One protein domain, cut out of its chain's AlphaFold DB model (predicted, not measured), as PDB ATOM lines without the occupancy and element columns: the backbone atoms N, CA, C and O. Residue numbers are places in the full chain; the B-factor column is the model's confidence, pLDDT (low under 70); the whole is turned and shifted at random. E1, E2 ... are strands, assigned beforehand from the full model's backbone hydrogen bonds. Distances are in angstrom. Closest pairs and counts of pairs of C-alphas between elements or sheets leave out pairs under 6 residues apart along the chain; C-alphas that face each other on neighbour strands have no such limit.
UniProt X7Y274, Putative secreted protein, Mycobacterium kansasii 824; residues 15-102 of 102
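This is residues 15 to 102 of the 102 residues of the protein "Putative secreted protein" of Mycobacterium kansasii 824 (UniProt X7Y274). With little regular structure, this is a small sandwich, two sheets face to face: the hairpin E1 E2 and the sheet E3 E4 E5, joined by a long loop. The 88 printed residues have no named helix and five strands, E1 to E5, holding 28 residues, all strand by class. Both sheets are antiparallel; E3 E4 E5 is a meander, each strand the antiparallel neighbour of the one before. It is only just compact, close to loose, with a radius of gyration of the C-alphas of 14.1 A and spans of 47 by 34 by 20 A.

E1, residues 15 to 18, and E2, residues 25 to 29, form a hairpin, with N 16 and O 27 within hydrogen-bond range at 3.0 A. E3, residues 59 to 62, and E4, residues 71 to 77, form another, with N 60 and O 73 at 2.8 A. E4 and E5, residues 88 to 95, form a third, with N 74 and O 91 at 2.9 A. The closest C-alphas of E2 and E3, Gly 25 and Ala 59, are 4.7 A apart.

E1 begins at C-alpha 15 (2.291, -1.509, -36.221). E4 is 19.9 A long; E5, 23.2 A, ends at C-alpha 95 (-1.157, -12.951, -40.455).

The farthest C-alphas, Pro 33 and Pro 81, are 48.0 A apart. The printed part has no cut. E2 to E3 is a long link. Residues 43 to 48 have pLDDT under 70.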
ATOM      1  N   PHE A  15       3.315  -1.449 -37.265       98.12
ATOM      2  CA  PHE A  15       2.291  -1.509 -36.221       98.12
ATOM      3  C   PHE A  15       2.283  -0.254 -35.359       98.12
ATOM      4  O   PHE A  15       3.331   0.311 -35.044       98.12
ATOM      5  N   VAL A  16       1.091   0.157 -34.928       97.25
ATOM      6  CA  VAL A  16       0.908   1.249 -33.963       97.25
ATOM      7  C   VAL A  16      -0.030   0.779 -32.869       97.25
ATOM      8  O   VAL A  16      -1.119   0.292 -33.154       97.25
ATOM      9  N   THR A  17       0.355   0.964 -31.613       96.81
ATOM     10  CA  THR A  17      -0.565   0.819 -30.488       96.81
ATOM     11  C   THR A  17      -1.161   2.174 -30.130       96.81
ATOM     12  O   THR A  17      -0.486   3.210 -30.116       96.81
ATOM     13  N   TYR A  18      -2.457   2.197 -29.863       93.81
ATOM     14  CA  TYR A  18      -3.188   3.408 -29.507       93.81
ATOM     15  C   TYR A  18      -4.174   3.107 -28.385       93.81
ATOM     16  O   TYR A  18      -4.492   1.955 -28.127       93.81
ATOM     17  N   ASN A  19      -4.650   4.150 -27.712       93.25
ATOM     18  CA  ASN A  19      -5.723   4.041 -26.735       93.25
ATOM     19  C   ASN A  19      -6.680   5.217 -26.978       93.25
ATOM     20  O   ASN A  19      -6.275   6.362 -26.760       93.25
ATOM     21  N   PRO A  20      -7.903   4.973 -27.480       87.12
ATOM     22  CA  PRO A  20      -8.892   6.012 -27.736       87.12
ATOM     23  C   PRO A  20      -9.699   6.395 -26.479       87.12
ATOM     24  O   PRO A  20     -10.576   7.246 -26.567       87.12
ATOM     25  N   GLY A  21      -9.425   5.797 -25.311       87.56
ATOM     26  CA  GLY A  21      -9.963   6.241 -24.019       87.56
ATOM     27  C   GLY A  21     -10.305   5.130 -23.023       87.56
ATOM     28  O   GLY A  21     -10.333   5.397 -21.823       87.56
ATOM     29  N   ARG A  22     -10.566   3.895 -23.478       88.00
ATOM     30  CA  ARG A  22     -10.971   2.784 -22.592       88.00
ATOM     31  C   ARG A  22     -10.069   1.560 -22.698       88.00
ATOM     32  O   ARG A  22      -9.582   1.099 -21.669       88.00
ATOM     33  N   TYR A  23      -9.839   1.043 -23.900       92.25
ATOM     34  CA  TYR A  23      -8.948  -0.097 -24.120       92.25
ATOM     35  C   TYR A  23      -7.862   0.239 -25.131       92.25
ATOM     36  O   TYR A  23      -8.063   1.068 -26.013       92.25
ATOM     37  N   ASP A  24      -6.713  -0.417 -25.014       95.88
ATOM     38  CA  ASP A  24      -5.692  -0.330 -26.051       95.88
ATOM     39  C   ASP A  24      -6.185  -1.006 -27.339       95.88
ATOM     40  O   ASP A  24      -7.008  -1.928 -27.319       95.88
ATOM     41  N   GLY A  25      -5.668  -0.533 -28.463       96.19
ATOM     42  CA  GLY A  25      -5.875  -1.101 -29.780       96.19
ATOM     43  C   GLY A  25      -4.581  -1.151 -30.584       96.19
ATOM     44  O   GLY A  25      -3.559  -0.561 -30.218       96.19
ATOM     45  N   VAL A  26      -4.642  -1.871 -31.700       97.75
ATOM     46  CA  VAL A  26      -3.538  -2.098 -32.633       97.75
ATOM     47  C   VAL A  26      -3.970  -1.680 -34.034       97.75
ATOM     48  O   VAL A  26      -4.985  -2.154 -34.540       97.75
ATOM     49  N   LEU A  27      -3.191  -0.809 -34.669       97.31
ATOM     50  CA  LEU A  27      -3.277  -0.526 -36.100       97.31
ATOM     51  C   LEU A  27      -2.219  -1.330 -36.841       97.31
ATOM     52  O   LEU A  27      -1.062  -1.369 -36.413       97.31
ATOM     53  N   VAL A  28      -2.618  -1.911 -37.969       97.69
ATOM     54  CA  VAL A  28      -1.724  -2.603 -38.899       97.69
ATOM     55  C   VAL A  28      -1.609  -1.782 -40.176       97.69
ATOM     56  O   VAL A  28      -2.574  -1.609 -40.919       97.69
ATOM     57  N   LEU A  29      -0.409  -1.288 -40.440       97.56
ATOM     58  CA  LEU A  29      -0.072  -0.542 -41.641       97.56
ATOM     59  C   LEU A  29       0.557  -1.508 -42.646       97.56
ATOM     60  O   LEU A  29       1.732  -1.863 -42.534       97.56
ATOM     61  N   VAL A  30      -0.245  -1.947 -43.615       97.75
ATOM     62  CA  VAL A  30       0.208  -2.840 -44.689       97.75
ATOM     63  C   VAL A  30       0.758  -1.984 -45.828       97.75
ATOM     64  O   VAL A  30      -0.021  -1.232 -46.421       97.75
ATOM     65  N   PRO A  31       2.061  -2.035 -46.141       96.94
ATOM     66  CA  PRO A  31       2.634  -1.188 -47.178       96.94
ATOM     67  C   PRO A  31       2.112  -1.552 -48.575       96.94
ATOM     68  O   PRO A  31       1.818  -2.709 -48.880       96.94
ATOM     69  N   ASN A  32       2.015  -0.550 -49.443       95.19
ATOM     70  CA  ASN A  32       1.792  -0.694 -50.882       95.19
ATOM     71  C   ASN A  32       2.703   0.302 -51.641       95.19
ATOM     72  O   ASN A  32       3.366   1.118 -50.999       95.19
ATOM     73  N   PRO A  33       2.785   0.253 -52.986       97.00
ATOM     74  CA  PRO A  33       3.668   1.148 -53.743       97.00
ATOM     75  C   PRO A  33       3.435   2.650 -53.508       97.00
ATOM     76  O   PRO A  33       4.362   3.434 -53.690       97.00
ATOM     77  N   ASP A  34       2.234   3.035 -53.071       95.81
ATOM     78  CA  ASP A  34       1.826   4.428 -52.863       95.81
ATOM     79  C   ASP A  34       1.872   4.861 -51.381       95.81
ATOM     80  O   ASP A  34       1.507   5.989 -51.046       95.81
ATOM     81  N   GLY A  35       2.316   3.981 -50.474       95.50
ATOM     82  CA  GLY A  35       2.329   4.206 -49.030       95.50
ATOM     83  C   GLY A  35       1.780   3.007 -48.262       95.50
ATOM     84  O   GLY A  35       2.466   1.997 -48.108       95.50
ATOM     85  N   PHE A  36       0.552   3.124 -47.753       96.50
ATOM     86  CA  PHE A  36      -0.126   2.063 -47.006       96.50
ATOM     87  C   PHE A  36      -1.517   1.789 -47.574       96.50
ATOM     88  O   PHE A  36      -2.184   2.677 -48.103       96.50
ATOM     89  N   GLN A  37      -1.960   0.542 -47.441       95.75
ATOM     90  CA  GLN A  37      -3.336   0.164 -47.729       95.75
ATOM     91  C   GLN A  37      -4.302   0.902 -46.800       95.75
ATOM     92  O   GLN A  37      -3.963   1.228 -45.661       95.75
ATOM     93  N   ASP A  38      -5.526   1.104 -47.283       93.88
ATOM     94  CA  ASP A  38      -6.594   1.674 -46.471       93.88
ATOM     95  C   ASP A  38      -6.820   0.846 -45.192       93.88
ATOM     96  O   ASP A  38      -6.786  -0.395 -45.209       93.88
ATOM     97  N   ILE A  39      -7.041   1.545 -44.076       92.19
ATOM     98  CA  ILE A  39      -7.271   0.911 -42.770       92.19
ATOM     99  C   ILE A  39      -8.606   0.159 -42.765       92.19
ATOM    100  O   ILE A  39      -8.743  -0.827 -42.037       92.19
ATOM    101  N   GLY A  40      -9.563   0.579 -43.597       92.19
ATOM    102  CA  GLY A  40     -10.904   0.017 -43.647       92.19
ATOM    103  C   GLY A  40     -11.661   0.275 -42.352       92.19
ATOM    104  O   GLY A  40     -12.123  -0.676 -41.732       92.19
ATOM    105  N   TRP A  41     -11.718   1.535 -41.911       89.50
ATOM    106  CA  TRP A  41     -12.486   1.940 -40.730       89.50
ATOM    107  C   TRP A  41     -13.957   1.535 -40.865       89.50
ATOM    108  O   TRP A  41     -14.553   1.720 -41.929       89.50
ATOM    109  N   ASP A  42     -14.559   1.048 -39.782       84.62
ATOM    110  CA  ASP A  42     -15.977   0.689 -39.757       84.62
ATOM    111  C   ASP A  42     -16.848   1.944 -39.604       84.62
ATOM    112  O   ASP A  42     -17.397   2.250 -38.556       84.62
ATOM    113  N   ILE A  43     -16.998   2.688 -40.701       69.44
ATOM    114  CA  ILE A  43     -17.755   3.954 -40.753       69.44
ATOM    115  C   ILE A  43     -19.286   3.754 -40.729       69.44
ATOM    116  O   ILE A  43     -20.040   4.723 -40.689       69.44
ATOM    117  N   GLY A  44     -19.762   2.505 -40.813       58.44
ATOM    118  CA  GLY A  44     -21.181   2.168 -40.991       58.44
ATOM    119  C   GLY A  44     -21.948   1.798 -39.717       58.44
ATOM    120  O   GLY A  44     -23.170   1.673 -39.777       58.44
ATOM    121  N   SER A  45     -21.271   1.604 -38.580       57.72
ATOM    122  CA  SER A  45     -21.874   1.076 -37.342       57.72
ATOM    123  C   SER A  45     -22.231   2.144 -36.293       57.72
ATOM    124  O   SER A  45     -22.690   1.793 -35.207       57.72
ATOM    125  N   GLY A  46     -22.087   3.439 -36.610       63.25
ATOM    126  CA  GLY A  46     -22.381   4.566 -35.712       63.25
ATOM    127  C   GLY A  46     -21.172   5.487 -35.508       63.25
ATOM    128  O   GLY A  46     -20.383   5.676 -36.426       63.25
ATOM    129  N   ASP A  47     -21.013   6.042 -34.299       60.81
ATOM    130  CA  ASP A  47     -19.901   6.938 -33.910       60.81
ATOM    131  C   ASP A  47     -18.541   6.220 -33.743       60.81
ATOM    132  O   ASP A  47     -17.567   6.812 -33.265       60.81
ATOM    133  N   THR A  48     -18.445   4.937 -34.092       68.31
ATOM    134  CA  THR A  48     -17.240   4.133 -33.883       68.31
ATOM    135  C   THR A  48     -16.185   4.467 -34.938       68.31
ATOM    136  O   THR A  48     -16.223   3.993 -36.063       68.31
ATOM    137  N   HIS A  49     -15.217   5.307 -34.572       76.62
ATOM    138  CA  HIS A  49     -14.153   5.797 -35.464       76.62
ATOM    139  C   HIS A  49     -12.757   5.300 -35.054       76.62
ATOM    140  O   HIS A  49     -11.743   5.923 -35.366       76.62
ATOM    141  N   TYR A  50     -12.706   4.205 -34.297       84.00
ATOM    142  CA  TYR A  50     -11.476   3.653 -33.732       84.00
ATOM    143  C   TYR A  50     -11.318   2.148 -33.982       84.00
ATOM    144  O   TYR A  50     -10.369   1.569 -33.476       84.00
ATOM    145  N   GLU A  51     -12.189   1.508 -34.764       89.81
ATOM    146  CA  GLU A  51     -12.045   0.101 -35.155       89.81
ATOM    147  C   GLU A  51     -12.381  -0.117 -36.637       89.81
ATOM    148  O   GLU A  51     -12.945   0.759 -37.299       89.81
ATOM    149  N   GLY A  52     -11.962  -1.257 -37.179       91.44
ATOM    150  CA  GLY A  52     -12.179  -1.622 -38.574       91.44
ATOM    151  C   GLY A  52     -11.240  -2.730 -39.031       91.44
ATOM    152  O   GLY A  52     -10.547  -3.355 -38.226       91.44
ATOM    153  N   LYS A  53     -11.161  -2.940 -40.348       92.88
ATOM    154  CA  LYS A  53     -10.432  -4.057 -40.967       92.88
ATOM    155  C   LYS A  53      -8.995  -4.211 -40.455       92.88
ATOM    156  O   LYS A  53      -8.554  -5.329 -40.207       92.88
ATOM    157  N   ARG A  54      -8.257  -3.105 -40.320       95.06
ATOM    158  CA  ARG A  54      -6.861  -3.072 -39.838       95.06
ATOM    159  C   ARG A  54      -6.690  -2.266 -38.556       95.06
ATOM    160  O   ARG A  54      -5.568  -1.912 -38.192       95.06
ATOM    161  N   ALA A  55      -7.801  -1.977 -37.887       95.06
ATOM    162  CA  ALA A  55      -7.861  -1.275 -36.619       95.06
ATOM    163  C   ALA A  55      -8.533  -2.176 -35.585       95.06
ATOM    164  O   ALA A  55      -9.750  -2.213 -35.444       95.06
ATOM    165  N   TYR A  56      -7.709  -2.913 -34.849       95.69
ATOM    166  CA  TYR A  56      -8.163  -3.853 -33.837       95.69
ATOM    167  C   TYR A  56      -8.325  -3.112 -32.515       95.69
ATOM    168  O   TYR A  56      -7.340  -2.622 -31.960       95.69
ATOM    169  N   TYR A  57      -9.553  -3.022 -32.014       94.38
ATOM    170  CA  TYR A  57      -9.840  -2.453 -30.702       94.38
ATOM    171  C   TYR A  57      -9.930  -3.537 -29.627       94.38
ATOM    172  O   TYR A  57     -10.147  -4.713 -29.928       94.38
ATOM    173  N   TYR A  58      -9.710  -3.129 -28.375       94.88
ATOM    174  CA  TYR A  58      -9.522  -4.012 -27.230       94.88
ATOM    175  C   TYR A  58      -8.538  -5.136 -27.570       94.88
ATOM    176  O   TYR A  58      -8.855  -6.324 -27.530       94.88
ATOM    177  N   ALA A  59      -7.341  -4.733 -27.990       97.31
ATOM    178  CA  ALA A  59      -6.346  -5.616 -28.569       97.31
ATOM    179  C   ALA A  59      -4.933  -5.259 -28.110       97.31
ATOM    180  O   ALA A  59      -4.613  -4.110 -27.807       97.31
ATOM    181  N   LYS A  60      -4.067  -6.269 -28.095       97.56
ATOM    182  CA  LYS A  60      -2.659  -6.162 -27.728       97.56
ATOM    183  C   LYS A  60      -1.791  -6.794 -28.808       97.56
ATOM    184  O   LYS A  60      -2.054  -7.912 -29.242       97.56
ATOM    185  N   LEU A  61      -0.727  -6.096 -29.189       98.00
ATOM    186  CA  LEU A  61       0.310  -6.636 -30.063       98.00
ATOM    187  C   LEU A  61       1.249  -7.551 -29.256       98.00
ATOM    188  O   LEU A  61       1.705  -7.173 -28.174       98.00
ATOM    189  N   GLU A  62       1.548  -8.738 -29.775       97.75
ATOM    190  CA  GLU A  62       2.429  -9.728 -29.150       97.75
ATOM    191  C   GLU A  62       3.553 -10.130 -30.111       97.75
ATOM    192  O   GLU A  62       3.312 -10.371 -31.293       97.75
ATOM    193  N   GLY A  63       4.788 -10.220 -29.609       95.06
ATOM    194  CA  GLY A  63       5.946 -10.654 -30.395       95.06
ATOM    195  C   GLY A  63       6.958  -9.539 -30.711       95.06
ATOM    196  O   GLY A  63       7.097  -8.626 -29.892       95.06
ATOM    197  N   PRO A  64       7.689  -9.639 -31.844       94.25
ATOM    198  CA  PRO A  64       7.555 -10.680 -32.866       94.25
ATOM    199  C   PRO A  64       7.911 -12.068 -32.309       94.25
ATOM    200  O   PRO A  64       8.795 -12.195 -31.463       94.25
ATOM    201  N   GLY A  65       7.196 -13.108 -32.739       90.56
ATOM    202  CA  GLY A  65       7.446 -14.493 -32.329       90.56
ATOM    203  C   GLY A  65       8.690 -15.113 -32.991       90.56
ATOM    204  O   GLY A  65       9.409 -14.439 -33.729       90.56
ATOM    205  N   PRO A  66       8.946 -16.422 -32.800       92.25
ATOM    206  CA  PRO A  66      10.095 -17.117 -33.400       92.25
ATOM    207  C   PRO A  66      10.140 -17.093 -34.938       92.25
ATOM    208  O   PRO A  66      11.211 -17.213 -35.524       92.25
ATOM    209  N   ASN A  67       8.991 -16.927 -35.599       92.00
ATOM    210  CA  ASN A  67       8.875 -16.740 -37.053       92.00
ATOM    211  C   ASN A  67       9.094 -15.275 -37.496       92.00
ATOM    212  O   ASN A  67       8.924 -14.939 -38.671       92.00
ATOM    213  N   GLY A  68       9.431 -14.394 -36.554       95.62
ATOM    214  CA  GLY A  68       9.644 -12.975 -36.781       95.62
ATOM    215  C   GLY A  68       8.371 -12.186 -37.063       95.62
ATOM    216  O   GLY A  68       8.509 -11.063 -37.523       95.62
ATOM    217  N   GLN A  69       7.176 -12.738 -36.820       97.38
ATOM    218  CA  GLN A  69       5.892 -12.058 -37.046       97.38
ATOM    219  C   GLN A  69       5.259 -11.626 -35.726       97.38
ATOM    220  O   GLN A  69       5.320 -12.367 -34.740       97.38
ATOM    221  N   TYR A  70       4.620 -10.459 -35.702       98.31
ATOM    222  CA  TYR A  70       3.720 -10.108 -34.607       98.31
ATOM    223  C   TYR A  70       2.391 -10.852 -34.738       98.31
ATOM    224  O   TYR A  70       1.890 -11.082 -35.841       98.31
ATOM    225  N   THR A  71       1.783 -11.161 -33.598       98.19
ATOM    226  CA  THR A  71       0.387 -11.590 -33.482       98.19
ATOM    227  C   THR A  71      -0.427 -10.526 -32.754       98.19
ATOM    228  O   THR A  71       0.116  -9.662 -32.060       98.19
ATOM    229  N   ILE A  72      -1.747 -10.572 -32.912       98.38
ATOM    230  CA  ILE A  72      -2.657  -9.646 -32.234       98.38
ATOM    231  C   ILE A  72      -3.548 -10.455 -31.308       98.38
ATOM    232  O   ILE A  72      -4.373 -11.236 -31.767       98.38
ATOM    233  N   ARG A  73      -3.415 -10.269 -29.997       98.44
ATOM    234  CA  ARG A  73      -4.396 -10.792 -29.048       98.44
ATOM    235  C   ARG A  73      -5.564  -9.825 -28.973       98.44
ATOM    236  O   ARG A  73      -5.408  -8.727 -28.443       98.44
ATOM    237  N   GLN A  74      -6.719 -10.236 -29.474       97.19
ATOM    238  CA  GLN A  74      -7.953  -9.465 -29.394       97.19
ATOM    239  C   GLN A  74      -8.833 -10.000 -28.269       97.19
ATOM    240  O   GLN A  74      -8.963 -11.214 -28.094       97.19
ATOM    241  N   PHE A  75      -9.419  -9.093 -27.500       95.62
ATOM    242  CA  PHE A  75     -10.275  -9.400 -26.367       95.62
ATOM    243  C   PHE A  75     -11.731  -9.071 -26.690       95.62
ATOM    244  O   PHE A  75     -12.031  -8.151 -27.447       95.62
ATOM    245  N   ASN A  76     -12.640  -9.806 -26.062       91.88
ATOM    246  CA  ASN A  76     -14.067  -9.532 -26.080       91.88
ATOM    247  C   ASN A  76     -14.616  -9.653 -24.656       91.88
ATOM    248  O   ASN A  76     -14.167 -10.503 -23.892       91.88
ATOM    249  N   ASN A  77     -15.582  -8.815 -24.296       88.31
ATOM    250  CA  ASN A  77     -16.331  -8.948 -23.049       88.31
ATOM    251  C   ASN A  77     -17.799  -9.138 -23.418       88.31
ATOM    252  O   ASN A  77     -18.363  -8.303 -24.121       88.31
ATOM    253  N   ASP A  78     -18.401 -10.234 -22.963       86.81
ATOM    254  CA  ASP A  78     -19.810 -10.528 -23.243       86.81
ATOM    255  C   ASP A  78     -20.786  -9.581 -22.522       86.81
ATOM    256  O   ASP A  78     -21.965  -9.527 -22.866       86.81
ATOM    257  N   CYS A  79     -20.295  -8.813 -21.545       85.81
ATOM    258  CA  CYS A  79     -21.050  -7.899 -20.700       85.81
ATOM    259  C   CYS A  79     -22.256  -8.540 -19.994       85.81
ATOM    260  O   CYS A  79     -23.196  -7.829 -19.633       85.81
ATOM    261  N   MET A  80     -22.220  -9.850 -19.743       87.50
ATOM    262  CA  MET A  80     -23.314 -10.579 -19.102       87.50
ATOM    263  C   MET A  80     -22.969 -10.933 -17.646       87.50
ATOM    264  O   MET A  80     -22.022 -11.678 -17.417       87.50
ATOM    265  N   PRO A  81     -23.723 -10.460 -16.627       86.88
ATOM    266  CA  PRO A  81     -24.920  -9.610 -16.697       86.88
ATOM    267  C   PRO A  81     -24.618  -8.106 -16.821       86.88
ATOM    268  O   PRO A  81     -25.527  -7.314 -17.054       86.88
ATOM    269  N   THR A  82     -23.366  -7.689 -16.607       89.12
ATOM    270  CA  THR A  82     -22.908  -6.306 -16.822       89.12
ATOM    271  C   THR A  82     -21.497  -6.318 -17.394       89.12
ATOM    272  O   THR A  82     -20.759  -7.269 -17.164       89.12
ATOM    273  N   CYS A  83     -21.041  -5.242 -18.039       83.38
ATOM    274  CA  CYS A  83     -19.646  -5.164 -18.501       83.38
ATOM    275  C   CYS A  83     -18.598  -5.223 -17.376       83.38
ATOM    276  O   CYS A  83     -17.442  -5.539 -17.647       83.38
ATOM    277  N   ALA A  84     -18.976  -4.916 -16.131       85.38
ATOM    278  CA  ALA A  84     -18.086  -5.049 -14.977       85.38
ATOM    279  C   ALA A  84     -18.012  -6.494 -14.450       85.38
ATOM    280  O   ALA A  84     -17.011  -6.862 -13.844       85.38
ATOM    281  N   GLY A  85     -19.064  -7.292 -14.665       82.12
ATOM    282  CA  GLY A  85     -19.161  -8.681 -14.202       82.12
ATOM    283  C   GLY A  85     -19.090  -9.741 -15.305       82.12
ATOM    284  O   GLY A  85     -19.132 -10.922 -14.982       82.12
ATOM    285  N   GLY A  86     -19.027  -9.326 -16.572       86.19
ATOM    286  CA  GLY A  86     -18.985 -10.199 -17.743       86.19
ATOM    287  C   GLY A  86     -17.653 -10.917 -17.905       86.19
ATOM    288  O   GLY A  86     -16.616 -10.482 -17.390       86.19
ATOM    289  N   ALA A  87     -17.682 -12.031 -18.630       90.31
ATOM    290  CA  ALA A  87     -16.489 -12.814 -18.900       90.31
ATOM    291  C   ALA A  87     -15.685 -12.171 -20.035       90.31
ATOM    292  O   ALA A  87     -16.209 -11.874 -21.112       90.31
ATOM    293  N   VAL A  88     -14.385 -11.986 -19.802       92.56
ATOM    294  CA  VAL A  88     -13.451 -11.563 -20.847       92.56
ATOM    295  C   VAL A  88     -12.864 -12.799 -21.514       92.56
ATOM    296  O   VAL A  88     -12.188 -13.602 -20.868       92.56
ATOM    297  N   THR A  89     -13.097 -12.938 -22.813       94.94
ATOM    298  CA  THR A  89     -12.453 -13.941 -23.664       94.94
ATOM    299  C   THR A  89     -11.393 -13.282 -24.542       94.94
ATOM    300  O   THR A  89     -11.364 -12.060 -24.703       94.94
ATOM    301  N   SER A  90     -10.475 -14.081 -25.088       96.88
ATOM    302  CA  SER A  90      -9.473 -13.585 -26.033       96.88
ATOM    303  C   SER A  90      -9.182 -14.600 -27.126       96.88
ATOM    304  O   SER A  90      -9.221 -15.803 -26.867       96.88
ATOM    305  N   GLN A  91      -8.827 -14.100 -28.304       97.62
ATOM    306  CA  GLN A  91      -8.328 -14.873 -29.437       97.62
ATOM    307  C   GLN A  91      -7.005 -14.277 -29.918       97.62
ATOM    308  O   GLN A  91      -6.779 -13.073 -29.788       97.62
ATOM    309  N   VAL A  92      -6.118 -15.118 -30.440       98.19
ATOM    310  CA  VAL A  92      -4.862 -14.670 -31.051       98.19
ATOM    311  C   VAL A  92      -5.058 -14.683 -32.553       98.19
ATOM    312  O   VAL A  92      -5.476 -15.692 -33.097       98.19
ATOM    313  N   LEU A  93      -4.772 -13.560 -33.199       98.19
ATOM    314  CA  LEU A  93      -4.840 -13.410 -34.638       98.19
ATOM    315  C   LEU A  93      -3.441 -13.524 -35.242       98.19
ATOM    316  O   LEU A  93      -2.476 -12.929 -34.744       98.19
ATOM    317  N   HIS A  94      -3.366 -14.237 -36.356       97.50
ATOM    318  CA  HIS A  94      -2.174 -14.520 -37.133       97.50
ATOM    319  C   HIS A  94      -2.306 -13.950 -38.545       97.50
ATOM    320  O   HIS A  94      -3.376 -13.981 -39.151       97.50
ATOM    321  N   TRP A  95      -1.201 -13.443 -39.085       97.25
ATOM    322  CA  TRP A  95      -1.157 -12.951 -40.455       97.25
ATOM    323  C   TRP A  95      -1.211 -14.110 -41.454       97.25
ATOM    324  O   TRP A  95      -0.346 -14.985 -41.443       97.25
ATOM    325  N   ASN A  96      -2.191 -14.099 -42.359       95.88
ATOM    326  CA  ASN A  96      -2.332 -15.123 -43.404       95.88
ATOM    327  C   ASN A  96      -1.769 -14.700 -44.776       95.88
ATOM    328  O   ASN A  96      -2.004 -15.377 -45.775       95.88
ATOM    329  N   GLY A  97      -1.068 -13.565 -44.842       94.88
ATOM    330  CA  GLY A  97      -0.605 -12.953 -46.092       94.88
ATOM    331  C   GLY A  97      -1.458 -11.775 -46.562       94.88
ATOM    332  O   GLY A  97      -0.976 -10.972 -47.355       94.88
ATOM    333  N   THR A  98      -2.696 -11.650 -46.075       94.00
ATOM    334  CA  THR A  98      -3.623 -10.572 -46.468       94.00
ATOM    335  C   THR A  98      -4.238  -9.855 -45.274       94.00
ATOM    336  O   THR A  98      -4.378  -8.633 -45.321       94.00
ATOM    337  N   ASP A  99      -4.603 -10.604 -44.230       95.25
ATOM    338  CA  ASP A  99      -5.287 -10.107 -43.037       95.25
ATOM    339  C   ASP A  99      -4.864 -10.891 -41.778       95.25
ATOM    340  O   ASP A  99      -4.272 -11.974 -41.866       95.25
ATOM    341  N   TYR A 100      -5.164 -10.333 -40.601       96.44
ATOM    342  CA  TYR A 100      -5.031 -11.030 -39.320       96.44
ATOM    343  C   TYR A 100      -6.311 -11.806 -39.010       96.44
ATOM    344  O   TYR A 100      -7.383 -11.216 -38.869       96.44
ATOM    345  N   VAL A 101      -6.185 -13.126 -38.897       96.44
ATOM    346  CA  VAL A 101      -7.291 -14.069 -38.678       96.44
ATOM    347  C   VAL A 101      -6.991 -14.987 -37.486       96.44
ATOM    348  O   VAL A 101      -5.811 -15.186 -37.204       96.44
ATOM    349  N   PRO A 102      -8.003 -15.517 -36.773       95.50
ATOM    350  CA  PRO A 102      -7.791 -16.448 -35.660       95.50
ATOM    351  C   PRO A 102      -7.007 -17.712 -36.036       95.50
ATOM    352  O   PRO A 102      -7.181 -18.197 -37.179       95.50
TER     353      PRO A 102